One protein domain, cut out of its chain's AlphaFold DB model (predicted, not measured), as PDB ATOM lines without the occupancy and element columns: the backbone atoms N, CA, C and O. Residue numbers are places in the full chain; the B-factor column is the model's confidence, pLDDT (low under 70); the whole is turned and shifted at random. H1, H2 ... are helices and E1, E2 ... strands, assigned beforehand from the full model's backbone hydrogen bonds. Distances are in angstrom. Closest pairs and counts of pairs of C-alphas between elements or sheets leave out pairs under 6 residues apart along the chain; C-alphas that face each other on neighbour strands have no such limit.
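Overview. This is residues 7 to 99 and 111 to 131 of the 133 residues of an uncharacterized protein of Reticulomyxa filosa (UniProt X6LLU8). A strongly twisted sheet of four strands makes the body, with the hairpin of E5 and E6 beside its edge strand E1 and a short helix grazing the sheet at two separate places, H1 and H2. The stretch 111 to 122 has no named element and reaches 32 A from the mean of the C-alphas. The printed part has 114 residues, under half in named elements, in the order H1 E1 E2 E3 E4 E5 E6 H2; the class is mixed, helices and strands. The whole is compact, with a radius of gyration of the C-alphas of 14.5 A and spans of 48 by 33 by 26 A.

Arrangement. E1, residues 25 to 29, E2, 32 to 36, E3, 52 to 57, and E4, 62 to 69, form a meander, each strand the antiparallel neighbour of the one before. In hairpin E1 and E2, N 29 and O 32 are 2.8 A apart; in E2 and E3, N 35 and O 54, 2.8 A; in E3 and E4, N 64 and O 55, 2.8 A. E5, residues 75 to 81, and E6, 88 to 94, are an antiparallel hairpin, with N 89 and O 80 2.7 A apart. The closest C-alphas of E1 and E5 are those of Ala 25 and Ala 78, 4.5 A. H1, residues 7 to 14, only just on the four-stranded sheet with 5 pairs of C-alphas within 10 A, only grazes it with residues 10 to 14. H2, residues 123 to 130, only grazes the same sheet; its closest C-alpha pair with E4 is Leu 124 and Ser 68, 7.3 A. H1 and H2 are apart. Every O i to N i+4 pair is within hydrogen-bond range in H1, and 3 of 4 in H2.

Along the chain. H1 begins at C-alpha 7, (55.689, 22.214, 42.944). E4 is 19.2 A long, E5 17.6 A, E6 17.3 A and E3 16.6 A. H2 ends at C-alpha 130, (37.008, -0.896, 31.843).

Size, cuts and confidence. The C-alphas farthest apart are those of Glu 60 and Asn 111, 51.6 A. Residues 100 to 110 are not printed, a gap of 18.4 A between C-alphas 99 and 111. The link from E2 to E3 is long. Confidence is under 70 in residues 7 to 20, 96 to 99 and 111 to 131.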
ATOM      1  N   PHE A   7      56.526  21.405  42.046       42.75
ATOM      2  CA  PHE A   7      55.689  22.214  42.944       42.75
ATOM      3  C   PHE A   7      55.122  23.482  42.275       42.75
ATOM      4  O   PHE A   7      53.932  23.764  42.381       42.75
ATOM      5  N   ASN A   8      55.941  24.217  41.511       41.19
ATOM      6  CA  ASN A   8      55.481  25.415  40.789       41.19
ATOM      7  C   ASN A   8      54.546  25.076  39.618       41.19
ATOM      8  O   ASN A   8      53.627  25.837  39.323       41.19
ATOM      9  N   PHE A   9      54.749  23.923  38.976       52.88
ATOM     10  CA  PHE A   9      53.926  23.478  37.855       52.88
ATOM     11  C   PHE A   9      52.513  23.084  38.300       52.88
ATOM     12  O   PHE A   9      51.546  23.498  37.669       52.88
ATOM     13  N   ILE A  10      52.378  22.363  39.419       53.81
ATOM     14  CA  ILE A  10      51.071  21.957  39.967       53.81
ATOM     15  C   ILE A  10      50.246  23.181  40.396       53.81
ATOM     16  O   ILE A  10      49.050  23.236  40.114       53.81
ATOM     17  N   ASN A  11      50.883  24.202  40.984       48.91
ATOM     18  CA  ASN A  11      50.214  25.467  41.310       48.91
ATOM     19  C   ASN A  11      49.727  26.205  40.051       48.91
ATOM     20  O   ASN A  11      48.580  26.641  40.013       48.91
ATOM     21  N   TYR A  12      50.552  26.296  38.999       52.50
ATOM     22  CA  TYR A  12      50.150  26.905  37.723       52.50
ATOM     23  C   TYR A  12      49.001  26.140  37.048       52.50
ATOM     24  O   TYR A  12      48.102  26.732  36.456       52.50
ATOM     25  N   LEU A  13      48.996  24.814  37.178       53.03
ATOM     26  CA  LEU A  13      47.936  23.968  36.652       53.03
ATOM     27  C   LEU A  13      46.604  24.170  37.380       53.03
ATOM     28  O   LEU A  13      45.562  24.295  36.737       53.03
ATOM     29  N   SER A  14      46.653  24.262  38.712       49.91
ATOM     30  CA  SER A  14      45.488  24.525  39.563       49.91
ATOM     31  C   SER A  14      44.754  25.814  39.170       49.91
ATOM     32  O   SER A  14      43.540  25.884  39.331       49.91
ATOM     33  N   VAL A  15      45.453  26.806  38.603       48.53
ATOM     34  CA  VAL A  15      44.863  28.077  38.140       48.53
ATOM     35  C   VAL A  15      43.931  27.890  36.929       48.53
ATOM     36  O   VAL A  15      43.034  28.701  36.714       48.53
ATOM     37  N   ARG A  16      44.071  26.810  36.144       48.69
ATOM     38  CA  ARG A  16      43.220  26.559  34.961       48.69
ATOM     39  C   ARG A  16      41.958  25.737  35.242       48.69
ATOM     40  O   ARG A  16      41.064  25.737  34.394       48.69
ATOM     41  N   ILE A  17      41.834  25.084  36.403       53.72
ATOM     42  CA  ILE A  17      40.562  24.481  36.834       53.72
ATOM     43  C   ILE A  17      39.664  25.614  37.331       53.72
ATOM     44  O   ILE A  17      39.724  25.974  38.499       53.72
ATOM     45  N   SER A  18      38.867  26.200  36.432       51.81
ATOM     46  CA  SER A  18      37.761  27.130  36.727       51.81
ATOM     47  C   SER A  18      37.928  27.945  38.029       51.81
ATOM     48  O   SER A  18      37.166  27.819  38.983       51.81
ATOM     49  N   ASN A  19      39.010  28.725  38.068       56.03
ATOM     50  CA  ASN A  19      39.303  29.914  38.873       56.03
ATOM     51  C   ASN A  19      38.987  30.024  40.374       56.03
ATOM     52  O   ASN A  19      39.251  31.097  40.908       56.03
ATOM     53  N   TYR A  20      38.496  29.019  41.100       65.62
ATOM     54  CA  TYR A  20      38.252  29.230  42.540       65.62
ATOM     55  C   TYR A  20      38.581  28.071  43.468       65.62
ATOM     56  O   TYR A  20      38.625  28.300  44.672       65.62
ATOM     57  N   PHE A  21      38.838  26.859  42.975       75.75
ATOM     58  CA  PHE A  21      39.004  25.704  43.857       75.75
ATOM     59  C   PHE A  21      40.479  25.414  44.191       75.75
ATOM     60  O   PHE A  21      41.347  25.489  43.326       75.75
ATOM     61  N   PHE A  22      40.771  25.102  45.457       79.38
ATOM     62  CA  PHE A  22      42.099  24.719  45.963       79.38
ATOM     63  C   PHE A  22      42.017  23.614  47.025       79.38
ATOM     64  O   PHE A  22      40.926  23.181  47.397       79.38
ATOM     65  N   ALA A  23      43.172  23.178  47.546       85.12
ATOM     66  CA  ALA A  23      43.292  22.102  48.539       85.12
ATOM     67  C   ALA A  23      42.713  20.763  48.043       85.12
ATOM     68  O   ALA A  23      41.967  20.088  48.749       85.12
ATOM     69  N   TYR A  24      43.055  20.398  46.812       86.56
ATOM     70  CA  TYR A  24      42.784  19.078  46.257       86.56
ATOM     71  C   TYR A  24      43.729  18.035  46.853       86.56
ATOM     72  O   TYR A  24      44.912  18.327  47.048       86.56
ATOM     73  N   ALA A  25      43.248  16.802  47.003       86.44
ATOM     74  CA  ALA A  25      44.159  15.665  46.935       86.44
ATOM     75  C   ALA A  25      44.559  15.463  45.474       86.44
ATOM     76  O   ALA A  25      43.733  15.610  44.570       86.44
ATOM     77  N   TYR A  26      45.813  15.107  45.231       88.38
ATOM     78  CA  TYR A  26      46.258  14.747  43.896       88.38
ATOM     79  C   TYR A  26      47.250  13.595  43.944       88.38
ATOM     80  O   TYR A  26      47.979  13.432  44.920       88.38
ATOM     81  N   VAL A  27      47.281  12.821  42.864       86.75
ATOM     82  CA  VAL A  27      48.337  11.840  42.596       86.75
ATOM     83  C   VAL A  27      48.792  11.971  41.152       86.75
ATOM     84  O   VAL A  27      48.024  12.384  40.282       86.75
ATOM     85  N   CYS A  28      50.044  11.609  40.900       88.56
ATOM     86  CA  CYS A  28      50.597  11.510  39.559       88.56
ATOM     87  C   CYS A  28      50.791  10.030  39.231       88.56
ATOM     88  O   CYS A  28      51.550   9.352  39.921       88.56
ATOM     89  N   ILE A  29      50.113   9.540  38.195       84.81
ATOM     90  CA  ILE A  29      50.230   8.167  37.696       84.81
ATOM     91  C   ILE A  29      50.711   8.262  36.253       84.81
ATOM     92  O   ILE A  29      49.983   8.744  35.383       84.81
ATOM     93  N   ASN A  30      51.941   7.818  35.992       85.81
ATOM     94  CA  ASN A  30      52.612   8.008  34.704       85.81
ATOM     95  C   ASN A  30      52.591   9.496  34.293       85.81
ATOM     96  O   ASN A  30      53.086  10.348  35.026       85.81
ATOM     97  N   ASP A  31      51.974   9.812  33.153       86.69
ATOM     98  CA  ASP A  31      51.830  11.170  32.618       86.69
ATOM     99  C   ASP A  31      50.444  11.777  32.887       86.69
ATOM    100  O   ASP A  31      49.983  12.665  32.163       86.69
ATOM    101  N   VAL A  32      49.751  11.274  33.908       86.44
ATOM    102  CA  VAL A  32      48.411  11.708  34.290       86.44
ATOM    103  C   VAL A  32      48.420  12.226  35.720       86.44
ATOM    104  O   VAL A  32      48.807  11.508  36.638       86.44
ATOM    105  N   ILE A  33      47.921  13.441  35.931       88.88
ATOM    106  CA  ILE A  33      47.618  13.951  37.271       88.88
ATOM    107  C   ILE A  33      46.116  13.814  37.504       88.88
ATOM    108  O   ILE A  33      45.312  14.323  36.718       88.88
ATOM    109  N   LEU A  34      45.742  13.123  38.575       87.44
ATOM    110  CA  LEU A  34      44.363  13.042  39.044       87.44
ATOM    111  C   LEU A  34      44.195  13.991  40.224       87.44
ATOM    112  O   LEU A  34      44.974  13.936  41.171       87.44
ATOM    113  N   PHE A  35      43.176  14.839  40.158       87.75
ATOM    114  CA  PHE A  35      42.791  15.779  41.204       87.75
ATOM    115  C   PHE A  35      41.450  15.353  41.786       87.75
ATOM    116  O   PHE A  35      40.501  15.106  41.043       87.75
ATOM    117  N   PHE A  36      41.361  15.319  43.108       87.56
ATOM    118  CA  PHE A  36      40.195  14.860  43.849       87.56
ATOM    119  C   PHE A  36      39.701  15.979  44.770       87.56
ATOM    120  O   PHE A  36      40.435  16.452  45.644       87.56
ATOM    121  N   GLY A  37      38.446  16.388  44.584       88.00
ATOM    122  CA  GLY A  37      37.750  17.295  45.494       88.00
ATOM    123  C   GLY A  37      38.097  18.771  45.290       88.00
ATOM    124  O   GLY A  37      37.987  19.274  44.174       88.00
ATOM    125  N   GLY A  38      38.453  19.469  46.370       87.81
ATOM    126  CA  GLY A  38      38.823  20.889  46.416       87.81
ATOM    127  C   GLY A  38      37.738  21.797  47.012       87.81
ATOM    128  O   GLY A  38      36.571  21.419  47.107       87.81
ATOM    129  N   GLN A  39      38.100  23.022  47.407       85.88
ATOM    130  CA  GLN A  39      37.157  24.035  47.907       85.88
ATOM    131  C   GLN A  39      37.370  25.421  47.303       85.88
ATOM    132  O   GLN A  39      38.500  25.798  47.016       85.88
ATOM    133  N   ASN A  40      36.302  26.213  47.196       86.06
ATOM    134  CA  ASN A  40      36.318  27.511  46.513       86.06
ATOM    135  C   ASN A  40      36.994  28.675  47.285       86.06
ATOM    136  O   ASN A  40      36.841  29.838  46.909       86.06
ATOM    137  N   GLY A  41      37.623  28.395  48.429       82.56
ATOM    138  CA  GLY A  41      38.266  29.401  49.278       82.56
ATOM    139  C   GLY A  41      37.374  30.335  50.068       82.56
ATOM    140  O   GLY A  41      37.878  31.111  50.878       82.56
ATOM    141  N   LYS A  42      36.063  30.278  49.857       83.94
ATOM    142  CA  LYS A  42      35.125  31.136  50.570       83.94
ATOM    143  C   LYS A  42      34.859  30.576  51.964       83.94
ATOM    144  O   LYS A  42      34.871  29.366  52.182       83.94
ATOM    145  N   VAL A  43      34.594  31.475  52.905       81.06
ATOM    146  CA  VAL A  43      34.238  31.145  54.291       81.06
ATOM    147  C   VAL A  43      32.733  31.354  54.492       81.06
ATOM    148  O   VAL A  43      32.113  32.180  53.819       81.06
ATOM    149  N   GLY A  44      32.137  30.594  55.412       80.38
ATOM    150  CA  GLY A  44      30.718  30.703  55.756       80.38
ATOM    151  C   GLY A  44      29.792  30.089  54.695       80.38
ATOM    152  O   GLY A  44      30.168  29.102  54.061       80.38
ATOM    153  N   PRO A  45      28.582  30.637  54.479       80.69
ATOM    154  CA  PRO A  45      27.555  30.009  53.639       80.69
ATOM    155  C   PRO A  45      27.925  29.955  52.149       80.69
ATOM    156  O   PRO A  45      27.357  29.173  51.398       80.69
ATOM    157  N   ASN A  46      28.903  30.757  51.719       82.31
ATOM    158  CA  ASN A  46      29.380  30.786  50.335       82.31
ATOM    159  C   ASN A  46      30.459  29.734  50.046       82.31
ATOM    160  O   ASN A  46      30.997  29.684  48.932       82.31
ATOM    161  N   ARG A  47      30.823  28.931  51.050       83.69
ATOM    162  CA  ARG A  47      31.800  27.863  50.908       83.69
ATOM    163  C   ARG A  47      31.234  26.748  50.039       83.69
ATOM    164  O   ARG A  47      30.215  26.154  50.370       83.69
ATOM    165  N   ILE A  48      31.952  26.420  48.973       85.94
ATOM    166  CA  ILE A  48      31.628  25.286  48.108       85.94
ATOM    167  C   ILE A  48      32.781  24.299  48.197       85.94
ATOM    168  O   ILE A  48      33.929  24.654  47.922       85.94
ATOM    169  N   VAL A  49      32.464  23.066  48.580       86.69
ATOM    170  CA  VAL A  49      33.375  21.924  48.491       86.69
ATOM    171  C   VAL A  49      32.970  21.108  47.272       86.69
ATOM    172  O   VAL A  49      31.786  20.982  46.963       86.69
ATOM    173  N   SER A  50      33.956  20.595  46.554       84.50
ATOM    174  CA  SER A  50      33.769  19.813  45.342       84.50
ATOM    175  C   SER A  50      33.869  18.317  45.644       84.50
ATOM    176  O   SER A  50      34.645  17.885  46.497       84.50
ATOM    177  N   LYS A  51      33.082  17.526  44.911       86.88
ATOM    178  CA  LYS A  51      33.230  16.065  44.797       86.88
ATOM    179  C   LYS A  51      33.823  15.649  43.449       86.88
ATOM    180  O   LYS A  51      33.859  14.469  43.122       86.88
ATOM    181  N   SER A  52      34.213  16.607  42.616       84.75
ATOM    182  CA  SER A  52      34.662  16.330  41.258       84.75
ATOM    183  C   SER A  52      36.023  15.648  41.258       84.75
ATOM    184  O   SER A  52      36.880  15.935  42.099       84.75
ATOM    185  N   VAL A  53      36.217  14.769  40.279       86.00
ATOM    186  CA  VAL A  53      37.529  14.237  39.925       86.00
ATOM    187  C   VAL A  53      37.924  14.850  38.588       86.00
ATOM    188  O   VAL A  53      37.169  14.792  37.616       86.00
ATOM    189  N   HIS A  54      39.094  15.475  38.542       85.44
ATOM    190  CA  HIS A  54      39.639  16.042  37.315       85.44
ATOM    191  C   HIS A  54      40.893  15.285  36.921       85.44
ATOM    192  O   HIS A  54      41.716  14.931  37.764       85.44
ATOM    193  N   LYS A  55      41.051  15.069  35.621       86.44
ATOM    194  CA  LYS A  55      42.226  14.436  35.048       86.44
ATOM    195  C   LYS A  55      42.988  15.460  34.226       86.44
ATOM    196  O   LYS A  55      42.398  16.250  33.492       86.44
ATOM    197  N   TYR A  56      44.304  15.416  34.317       85.88
ATOM    198  CA  TYR A  56      45.181  16.207  33.476       85.88
ATOM    199  C   TYR A  56      46.224  15.321  32.813       85.88
ATOM    200  O   TYR A  56      46.934  14.576  33.487       85.88
ATOM    201  N   LEU A  57      46.314  15.412  31.490       86.31
ATOM    202  CA  LEU A  57      47.315  14.731  30.681       86.31
ATOM    203  C   LEU A  57      48.533  15.645  30.532       86.31
ATOM    204  O   LEU A  57      48.456  16.674  29.859       86.31
ATOM    205  N   ILE A  58      49.660  15.265  31.137       85.31
ATOM    206  CA  ILE A  58      50.897  16.057  31.136       85.31
ATOM    207  C   ILE A  58      51.444  16.197  29.714       85.31
ATOM    208  O   ILE A  58      51.753  17.311  29.293       85.31
ATOM    209  N   ARG A  59      51.510  15.091  28.958       87.69
ATOM    210  CA  ARG A  59      52.033  15.082  27.579       87.69
ATOM    211  C   ARG A  59      51.227  15.957  26.625       87.69
ATOM    212  O   ARG A  59      51.797  16.610  25.762       87.69
ATOM    213  N   GLU A  60      49.910  15.961  26.786       86.62
ATOM    214  CA  GLU A  60      48.993  16.689  25.905       86.62
ATOM    215  C   GLU A  60      48.671  18.098  26.415       86.62
ATOM    216  O   GLU A  60      47.986  18.853  25.729       86.62
ATOM    217  N   ASN A  61      49.136  18.460  27.619       83.31
ATOM    218  CA  ASN A  61      48.787  19.708  28.301       83.31
ATOM    219  C   ASN A  61      47.264  19.952  28.328       83.31
ATOM    220  O   ASN A  61      46.772  21.053  28.057       83.31
ATOM    221  N   LYS A  62      46.503  18.886  28.603       83.50
ATOM    222  CA  LYS A  62      45.052  18.856  28.410       83.50
ATOM    223  C   LYS A  62      44.320  18.431  29.674       83.50
ATOM    224  O   LYS A  62      44.630  17.406  30.280       83.50
ATOM    225  N   TRP A  63      43.299  19.205  30.024       83.56
ATOM    226  CA  TRP A  63      42.332  18.861  31.061       83.56
ATOM    227  C   TRP A  63      41.237  17.959  30.504       83.56
ATOM    228  O   TRP A  63      40.720  18.192  29.410       83.56
ATOM    229  N   MET A  64      40.856  16.956  31.285       76.88
ATOM    230  CA  MET A  64      39.726  16.081  31.017       76.88
ATOM    231  C   MET A  64      38.846  16.002  32.259       76.88
ATOM    232  O   MET A  64      39.325  15.875  33.388       76.88
ATOM    233  N   ILE A  65      37.540  16.095  32.041       70.38
ATOM    234  CA  ILE A  65      36.554  15.877  33.092       70.38
ATOM    235  C   ILE A  65      36.376  14.367  33.218       70.38
ATOM    236  O   ILE A  65      36.142  13.691  32.218       70.38
ATOM    237  N   CYS A  66      36.510  13.836  34.429       74.62
ATOM    238  CA  CYS A  66      36.059  12.481  34.704       74.62
ATOM    239  C   CYS A  66      34.556  12.537  34.987       74.62
ATOM    240  O   CYS A  66      34.115  13.342  35.806       74.62
ATOM    241  N   GLU A  67      33.771  11.671  34.347       74.19
ATOM    242  CA  GLU A  67      32.337  11.522  34.662       74.19
ATOM    243  C   GLU A  67      32.120  11.022  36.097       74.19
ATOM    244  O   GLU A  67      31.072  11.215  36.712       74.19
ATOM    245  N   SER A  68      33.151  10.400  36.657       72.94
ATOM    246  CA  SER A  68      33.139   9.858  37.993       72.94
ATOM    247  C   SER A  68      33.324  10.938  39.063       72.94
ATOM    248  O   SER A  68      34.238  11.761  38.980       72.94
ATOM    249  N   THR A  69      32.506  10.891  40.116       81.12
ATOM    250  CA  THR A  69      32.597  11.807  41.264       81.12
ATOM    251  C   THR A  69      32.944  11.051  42.543       81.12
ATOM    252  O   THR A  69      32.667   9.860  42.668       81.12
ATOM    253  N   LEU A  70      33.572  11.744  43.490       82.00
ATOM    254  CA  LEU A  70      33.827  11.232  44.828       82.00
ATOM    255  C   LEU A  70      32.503  10.959  45.560       82.00
ATOM    256  O   LEU A  70      31.543  11.719  45.394       82.00
ATOM    257  N   PRO A  71      32.461   9.930  46.426       78.56
ATOM    258  CA  PRO A  71      31.273   9.621  47.220       78.56
ATOM    259  C   PRO A  71      30.953  10.719  48.245       78.56
ATOM    260  O   PRO A  71      29.806  10.863  48.657       78.56
ATOM    261  N   SER A  72      31.947  11.519  48.636       80.38
ATOM    262  CA  SER A  72      31.795  12.619  49.582       80.38
ATOM    263  C   SER A  72      32.496  13.884  49.098       80.38
ATOM    264  O   SER A  72      33.484  13.838  48.365       80.38
ATOM    265  N   LEU A  73      31.996  15.028  49.567       82.06
ATOM    266  CA  LEU A  73      32.706  16.301  49.493       82.06
ATOM    267  C   LEU A  73      34.066  16.163  50.184       82.06
ATOM    268  O   LEU A  73      34.135  15.582  51.269       82.06
ATOM    269  N   LEU A  74      35.133  16.682  49.572       84.81
ATOM    270  CA  LEU A  74      36.471  16.551  50.138       84.81
ATOM    271  C   LEU A  74      37.376  17.729  49.774       84.81
ATOM    272  O   LEU A  74      37.502  18.084  48.606       84.81
ATOM    273  N   TYR A  75      38.047  18.315  50.761       86.31
ATOM    274  CA  TYR A  75      39.161  19.244  50.555       86.31
ATOM    275  C   TYR A  75      40.195  19.094  51.678       86.31
ATOM    276  O   TYR A  75      39.873  18.628  52.771       86.31
ATOM    277  N   GLY A  76      41.432  19.525  51.435       81.31
ATOM    278  CA  GLY A  76      42.515  19.483  52.422       81.31
ATOM    279  C   GLY A  76      43.026  18.073  52.722       81.31
ATOM    280  O   GLY A  76      43.551  17.843  53.806       81.31
ATOM    281  N   SER A  77      42.833  17.135  51.796       85.88
ATOM    282  CA  SER A  77      43.336  15.764  51.879       85.88
ATOM    283  C   SER A  77      44.615  15.574  51.058       85.88
ATOM    284  O   SER A  77      44.968  16.407  50.220       85.88
ATOM    285  N   ALA A  78      45.299  14.454  51.285       82.12
ATOM    286  CA  ALA A  78      46.441  14.010  50.491       82.12
ATOM    287  C   ALA A  78      46.097  12.716  49.745       82.12
ATOM    288  O   ALA A  78      45.432  11.843  50.297       82.12
ATOM    289  N   GLY A  79      46.542  12.595  48.493       84.12
ATOM    290  CA  GLY A  79      46.434  11.359  47.721       84.12
ATOM    291  C   GLY A  79      47.729  10.558  47.809       84.12
ATOM    292  O   GLY A  79      48.814  11.118  47.661       84.12
ATOM    293  N   ILE A  80      47.618   9.254  48.034       85.06
ATOM    294  CA  ILE A  80      48.722   8.295  48.073       85.06
ATOM    295  C   ILE A  80      48.386   7.180  47.092       85.06
ATOM    296  O   ILE A  80      47.276   6.658  47.090       85.06
ATOM    297  N   LEU A  81      49.337   6.828  46.241       85.81
ATOM    298  CA  LEU A  81      49.190   5.741  45.283       85.81
ATOM    299  C   LEU A  81      49.668   4.428  45.923       85.81
ATOM    300  O   LEU A  81      50.670   4.439  46.640       85.81
ATOM    301  N   SER A  82      48.958   3.323  45.696       83.69
ATOM    302  CA  SER A  82      49.400   1.990  46.113       83.69
ATOM    303  C   SER A  82      50.657   1.560  45.349       83.69
ATOM    304  O   SER A  82      50.963   2.092  44.284       83.69
ATOM    305  N   GLU A  83      51.393   0.587  45.887       85.44
ATOM    306  CA  GLU A  83      52.664   0.121  45.309       85.44
ATOM    307  C   GLU A  83      52.516  -0.420  43.877       85.44
ATOM    308  O   GLU A  83      53.367  -0.196  43.019       85.44
ATOM    309  N   ASP A  84      51.396  -1.078  43.598       84.38
ATOM    310  CA  ASP A  84      51.024  -1.597  42.283       84.38
ATOM    311  C   ASP A  84      50.364  -0.541  41.370       84.38
ATOM    312  O   ASP A  84      49.960  -0.855  40.250       84.38
ATOM    313  N   ASN A  85      50.270   0.718  41.814       79.44
ATOM    314  CA  ASN A  85      49.626   1.839  41.121       79.44
ATOM    315  C   ASN A  85      48.143   1.632  40.778       79.44
ATOM    316  O   ASN A  85      47.602   2.334  39.918       79.44
ATOM    317  N   THR A  86      47.479   0.683  41.433       79.81
ATOM    318  CA  THR A  86      46.077   0.357  41.168       79.81
ATOM    319  C   THR A  86      45.140   1.225  42.004       79.81
ATOM    320  O   THR A  86      44.155   1.757  41.495       79.81
ATOM    321  N   TYR A  87      45.465   1.478  43.268       80.19
ATOM    322  CA  TYR A  87      44.592   2.196  44.187       80.19
ATOM    323  C   TYR A  87      45.140   3.567  44.550       80.19
ATOM    324  O   TYR A  87      46.329   3.759  44.788       80.19
ATOM    325  N   VAL A  88      44.230   4.534  44.652       84.19
ATOM    326  CA  VAL A  88      44.517   5.834  45.250       84.19
ATOM    327  C   VAL A  88      43.865   5.879  46.620       84.19
ATOM    328  O   VAL A  88      42.641   5.877  46.742       84.19
ATOM    329  N   HIS A  89      44.693   5.944  47.650       83.56
ATOM    330  CA  HIS A  89      44.282   6.174  49.022       83.56
ATOM    331  C   HIS A  89      44.233   7.675  49.268       83.56
ATOM    332  O   HIS A  89      45.233   8.371  49.100       83.56
ATOM    333  N   ILE A  90      43.073   8.188  49.666       84.38
ATOM    334  CA  ILE A  90      42.945   9.589  50.053       84.38
ATOM    335  C   ILE A  90      42.911   9.659  51.577       84.38
ATOM    336  O   ILE A  90      42.025   9.081  52.201       84.38
ATOM    337  N   VAL A  91      43.887  10.344  52.169       82.31
ATOM    338  CA  VAL A  91      44.070  10.431  53.623       82.31
ATOM    339  C   VAL A  91      43.746  11.839  54.115       82.31
ATOM    340  O   VAL A  91      44.169  12.840  53.522       82.31
ATOM    341  N   GLY A  92      43.002  11.910  55.220       83.62
ATOM    342  CA  GLY A  92      42.590  13.154  55.864       83.62
ATOM    343  C   GLY A  92      41.538  13.940  55.078       83.62
ATOM    344  O   GLY A  92      40.764  13.388  54.296       83.62
ATOM    345  N   GLY A  93      41.530  15.258  55.282       82.81
ATOM    346  CA  GLY A  93      40.599  16.187  54.648       82.81
ATOM    347  C   GLY A  93      39.282  16.387  55.398       82.81
ATOM    348  O   GLY A  93      39.044  15.854  56.478       82.81
ATOM    349  N   TYR A  94      38.434  17.224  54.809       81.12
ATOM    350  CA  TYR A  94      37.189  17.710  55.396       81.12
ATOM    351  C   TYR A  94      36.070  17.713  54.350       81.12
ATOM    352  O   TYR A  94      36.309  17.983  53.172       81.12
ATOM    353  N   ASN A  95      34.830  17.503  54.790       76.06
ATOM    354  CA  ASN A  95      33.660  17.342  53.918       76.06
ATOM    355  C   ASN A  95      32.694  18.542  53.905       76.06
ATOM    356  O   ASN A  95      31.572  18.432  53.422       76.06
ATOM    357  N   GLY A  96      33.101  19.700  54.429       66.69
ATOM    358  CA  GLY A  96      32.307  20.938  54.386       66.69
ATOM    359  C   GLY A  96      31.151  21.017  55.392       66.69
ATOM    360  O   GLY A  96      30.737  22.124  55.727       66.69
ATOM    361  N   HIS A  97      30.698  19.891  55.940       61.81
ATOM    362  CA  HIS A  97      29.840  19.842  57.118       61.81
ATOM    363  C   HIS A  97      30.734  19.676  58.347       61.81
ATOM    364  O   HIS A  97      31.589  18.798  58.385       61.81
ATOM    365  N   GLY A  98      30.595  20.533  59.359       53.78
ATOM    366  CA  GLY A  98      31.233  20.260  60.645       53.78
ATOM    367  C   GLY A  98      30.743  18.904  61.155       53.78
ATOM    368  O   GLY A  98      29.583  18.809  61.527       53.78
ATOM    369  N   GLN A  99      31.625  17.899  61.124       40.09
ATOM    370  CA  GLN A  99      31.410  16.497  61.501       40.09
ATOM    371  C   GLN A  99      30.278  15.770  60.745       40.09
ATOM    372  O   GLN A  99      29.150  16.238  60.602       40.09
ATOM    373  N   ASN A 111      37.391   7.496  76.033       30.44
ATOM    374  CA  ASN A 111      38.789   7.275  75.647       30.44
ATOM    375  C   ASN A 111      39.181   7.091  74.159       30.44
ATOM    376  O   ASN A 111      38.652   6.273  73.419       30.44
ATOM    377  N   ASP A 112      40.247   7.827  73.829       31.80
ATOM    378  CA  ASP A 112      41.244   7.609  72.781       31.80
ATOM    379  C   ASP A 112      40.913   7.754  71.280       31.80
ATOM    380  O   ASP A 112      39.801   7.633  70.781       31.80
ATOM    381  N   ARG A 113      41.982   8.127  70.570       47.09
ATOM    382  CA  ARG A 113      42.100   8.483  69.148       47.09
ATOM    383  C   ARG A 113      41.338   7.536  68.217       47.09
ATOM    384  O   ARG A 113      41.553   6.332  68.265       47.09
ATOM    385  N   GLN A 114      40.649   8.095  67.221       31.14
ATOM    386  CA  GLN A 114      40.387   7.358  65.987       31.14
ATOM    387  C   GLN A 114      40.510   8.280  64.770       31.14
ATOM    388  O   GLN A 114      39.634   9.094  64.475       31.14
ATOM    389  N   ASP A 115      41.629   8.129  64.063       35.66
ATOM    390  CA  ASP A 115      41.776   8.528  62.671       35.66
ATOM    391  C   ASP A 115      40.610   7.950  61.867       35.66
ATOM    392  O   ASP A 115      40.455   6.731  61.743       35.66
ATOM    393  N   VAL A 116      39.763   8.822  61.320       37.81
ATOM    394  CA  VAL A 116      38.690   8.397  60.422       37.81
ATOM    395  C   VAL A 116      39.338   8.079  59.078       37.81
ATOM    396  O   VAL A 116      39.424   8.921  58.184       37.81
ATOM    397  N   ASN A 117      39.836   6.850  58.959       34.91
ATOM    398  CA  ASN A 117      40.130   6.201  57.692       34.91
ATOM    399  C   ASN A 117      38.844   6.192  56.857       34.91
ATOM    400  O   ASN A 117      38.045   5.258  56.932       34.91
ATOM    401  N   VAL A 118      38.629   7.228  56.042       39.28
ATOM    402  CA  VAL A 118      37.686   7.136  54.928       39.28
ATOM    403  C   VAL A 118      38.368   6.274  53.874       39.28
ATOM    404  O   VAL A 118      38.995   6.752  52.933       39.28
ATOM    405  N   SER A 119      38.275   4.967  54.084       37.72
ATOM    406  CA  SER A 119      38.630   3.953  53.108       37.72
ATOM    407  C   SER A 119      37.640   4.058  51.945       37.72
ATOM    408  O   SER A 119      36.672   3.306  51.869       37.72
ATOM    409  N   VAL A 120      37.837   5.022  51.038       40.94
ATOM    410  CA  VAL A 120      37.169   5.018  49.727       40.94
ATOM    411  C   VAL A 120      37.867   3.969  48.867       40.94
ATOM    412  O   VAL A 120      38.589   4.279  47.924       40.94
ATOM    413  N   THR A 121      37.710   2.703  49.234       47.00
ATOM    414  CA  THR A 121      38.189   1.581  48.437       47.00
ATOM    415  C   THR A 121      37.057   1.076  47.544       47.00
ATOM    416  O   THR A 121      35.920   0.907  47.976       47.00
ATOM    417  N   PHE A 122      37.423   0.789  46.293       43.12
ATOM    418  CA  PHE A 122      36.913  -0.287  45.433       43.12
ATOM    419  C   PHE A 122      36.054  -0.002  44.189       43.12
ATOM    420  O   PHE A 122      36.349  -0.600  43.159       43.12
ATOM    421  N   LEU A 123      35.065   0.895  44.164       42.12
ATOM    422  CA  LEU A 123      34.165   0.936  42.983       42.12
ATOM    423  C   LEU A 123      34.586   1.904  41.859       42.12
ATOM    424  O   LEU A 123      34.264   1.674  40.696       42.12
ATOM    425  N   LEU A 124      35.379   2.936  42.166       43.53
ATOM    426  CA  LEU A 124      35.870   3.899  41.165       43.53
ATOM    427  C   LEU A 124      36.954   3.302  40.247       43.53
ATOM    428  O   LEU A 124      37.065   3.661  39.077       43.53
ATOM    429  N   TYR A 125      37.736   2.366  40.787       44.75
ATOM    430  CA  TYR A 125      38.857   1.722  40.108       44.75
ATOM    431  C   TYR A 125      38.405   0.818  38.947       44.75
ATOM    432  O   TYR A 125      38.954   0.909  37.851       44.75
ATOM    433  N   LEU A 126      37.344   0.022  39.129       41.91
ATOM    434  CA  LEU A 126      36.823  -0.857  38.071       41.91
ATOM    435  C   LEU A 126      36.233  -0.074  36.887       41.91
ATOM    436  O   LEU A 126      36.410  -0.486  35.745       41.91
ATOM    437  N   TYR A 127      35.599   1.077  37.128       49.97
ATOM    438  CA  TYR A 127      35.050   1.925  36.061       49.97
ATOM    439  C   TYR A 127      36.139   2.636  35.231       49.97
ATOM    440  O   TYR A 127      36.000   2.782  34.014       49.97
ATOM    441  N   LEU A 128      37.242   3.053  35.867       47.62
ATOM    442  CA  LEU A 128      38.380   3.666  35.167       47.62
ATOM    443  C   LEU A 128      39.204   2.636  34.371       47.62
ATOM    444  O   LEU A 128      39.785   2.996  33.348       47.62
ATOM    445  N   MET A 129      39.213   1.366  34.792       41.03
ATOM    446  CA  MET A 129      39.928   0.275  34.113       41.03
ATOM    447  C   MET A 129      39.147  -0.348  32.945       41.03
ATOM    448  O   MET A 129      39.766  -0.799  31.985       41.03
ATOM    449  N   THR A 130      37.809  -0.347  32.960       40.03
ATOM    450  CA  THR A 130      37.008  -0.896  31.843       40.03
ATOM    451  C   THR A 130      36.928   0.018  30.618       40.03
ATOM    452  O   THR A 130      36.537  -0.442  29.549       40.03
ATOM    453  N   ASN A 131      37.337   1.285  30.738       36.88
ATOM    454  CA  ASN A 131      37.256   2.278  29.659       36.88
ATOM    455  C   ASN A 131      38.625   2.766  29.154       36.88
ATOM    456  O   ASN A 131      38.695   3.734  28.400       36.88
TER     457      ASN A 131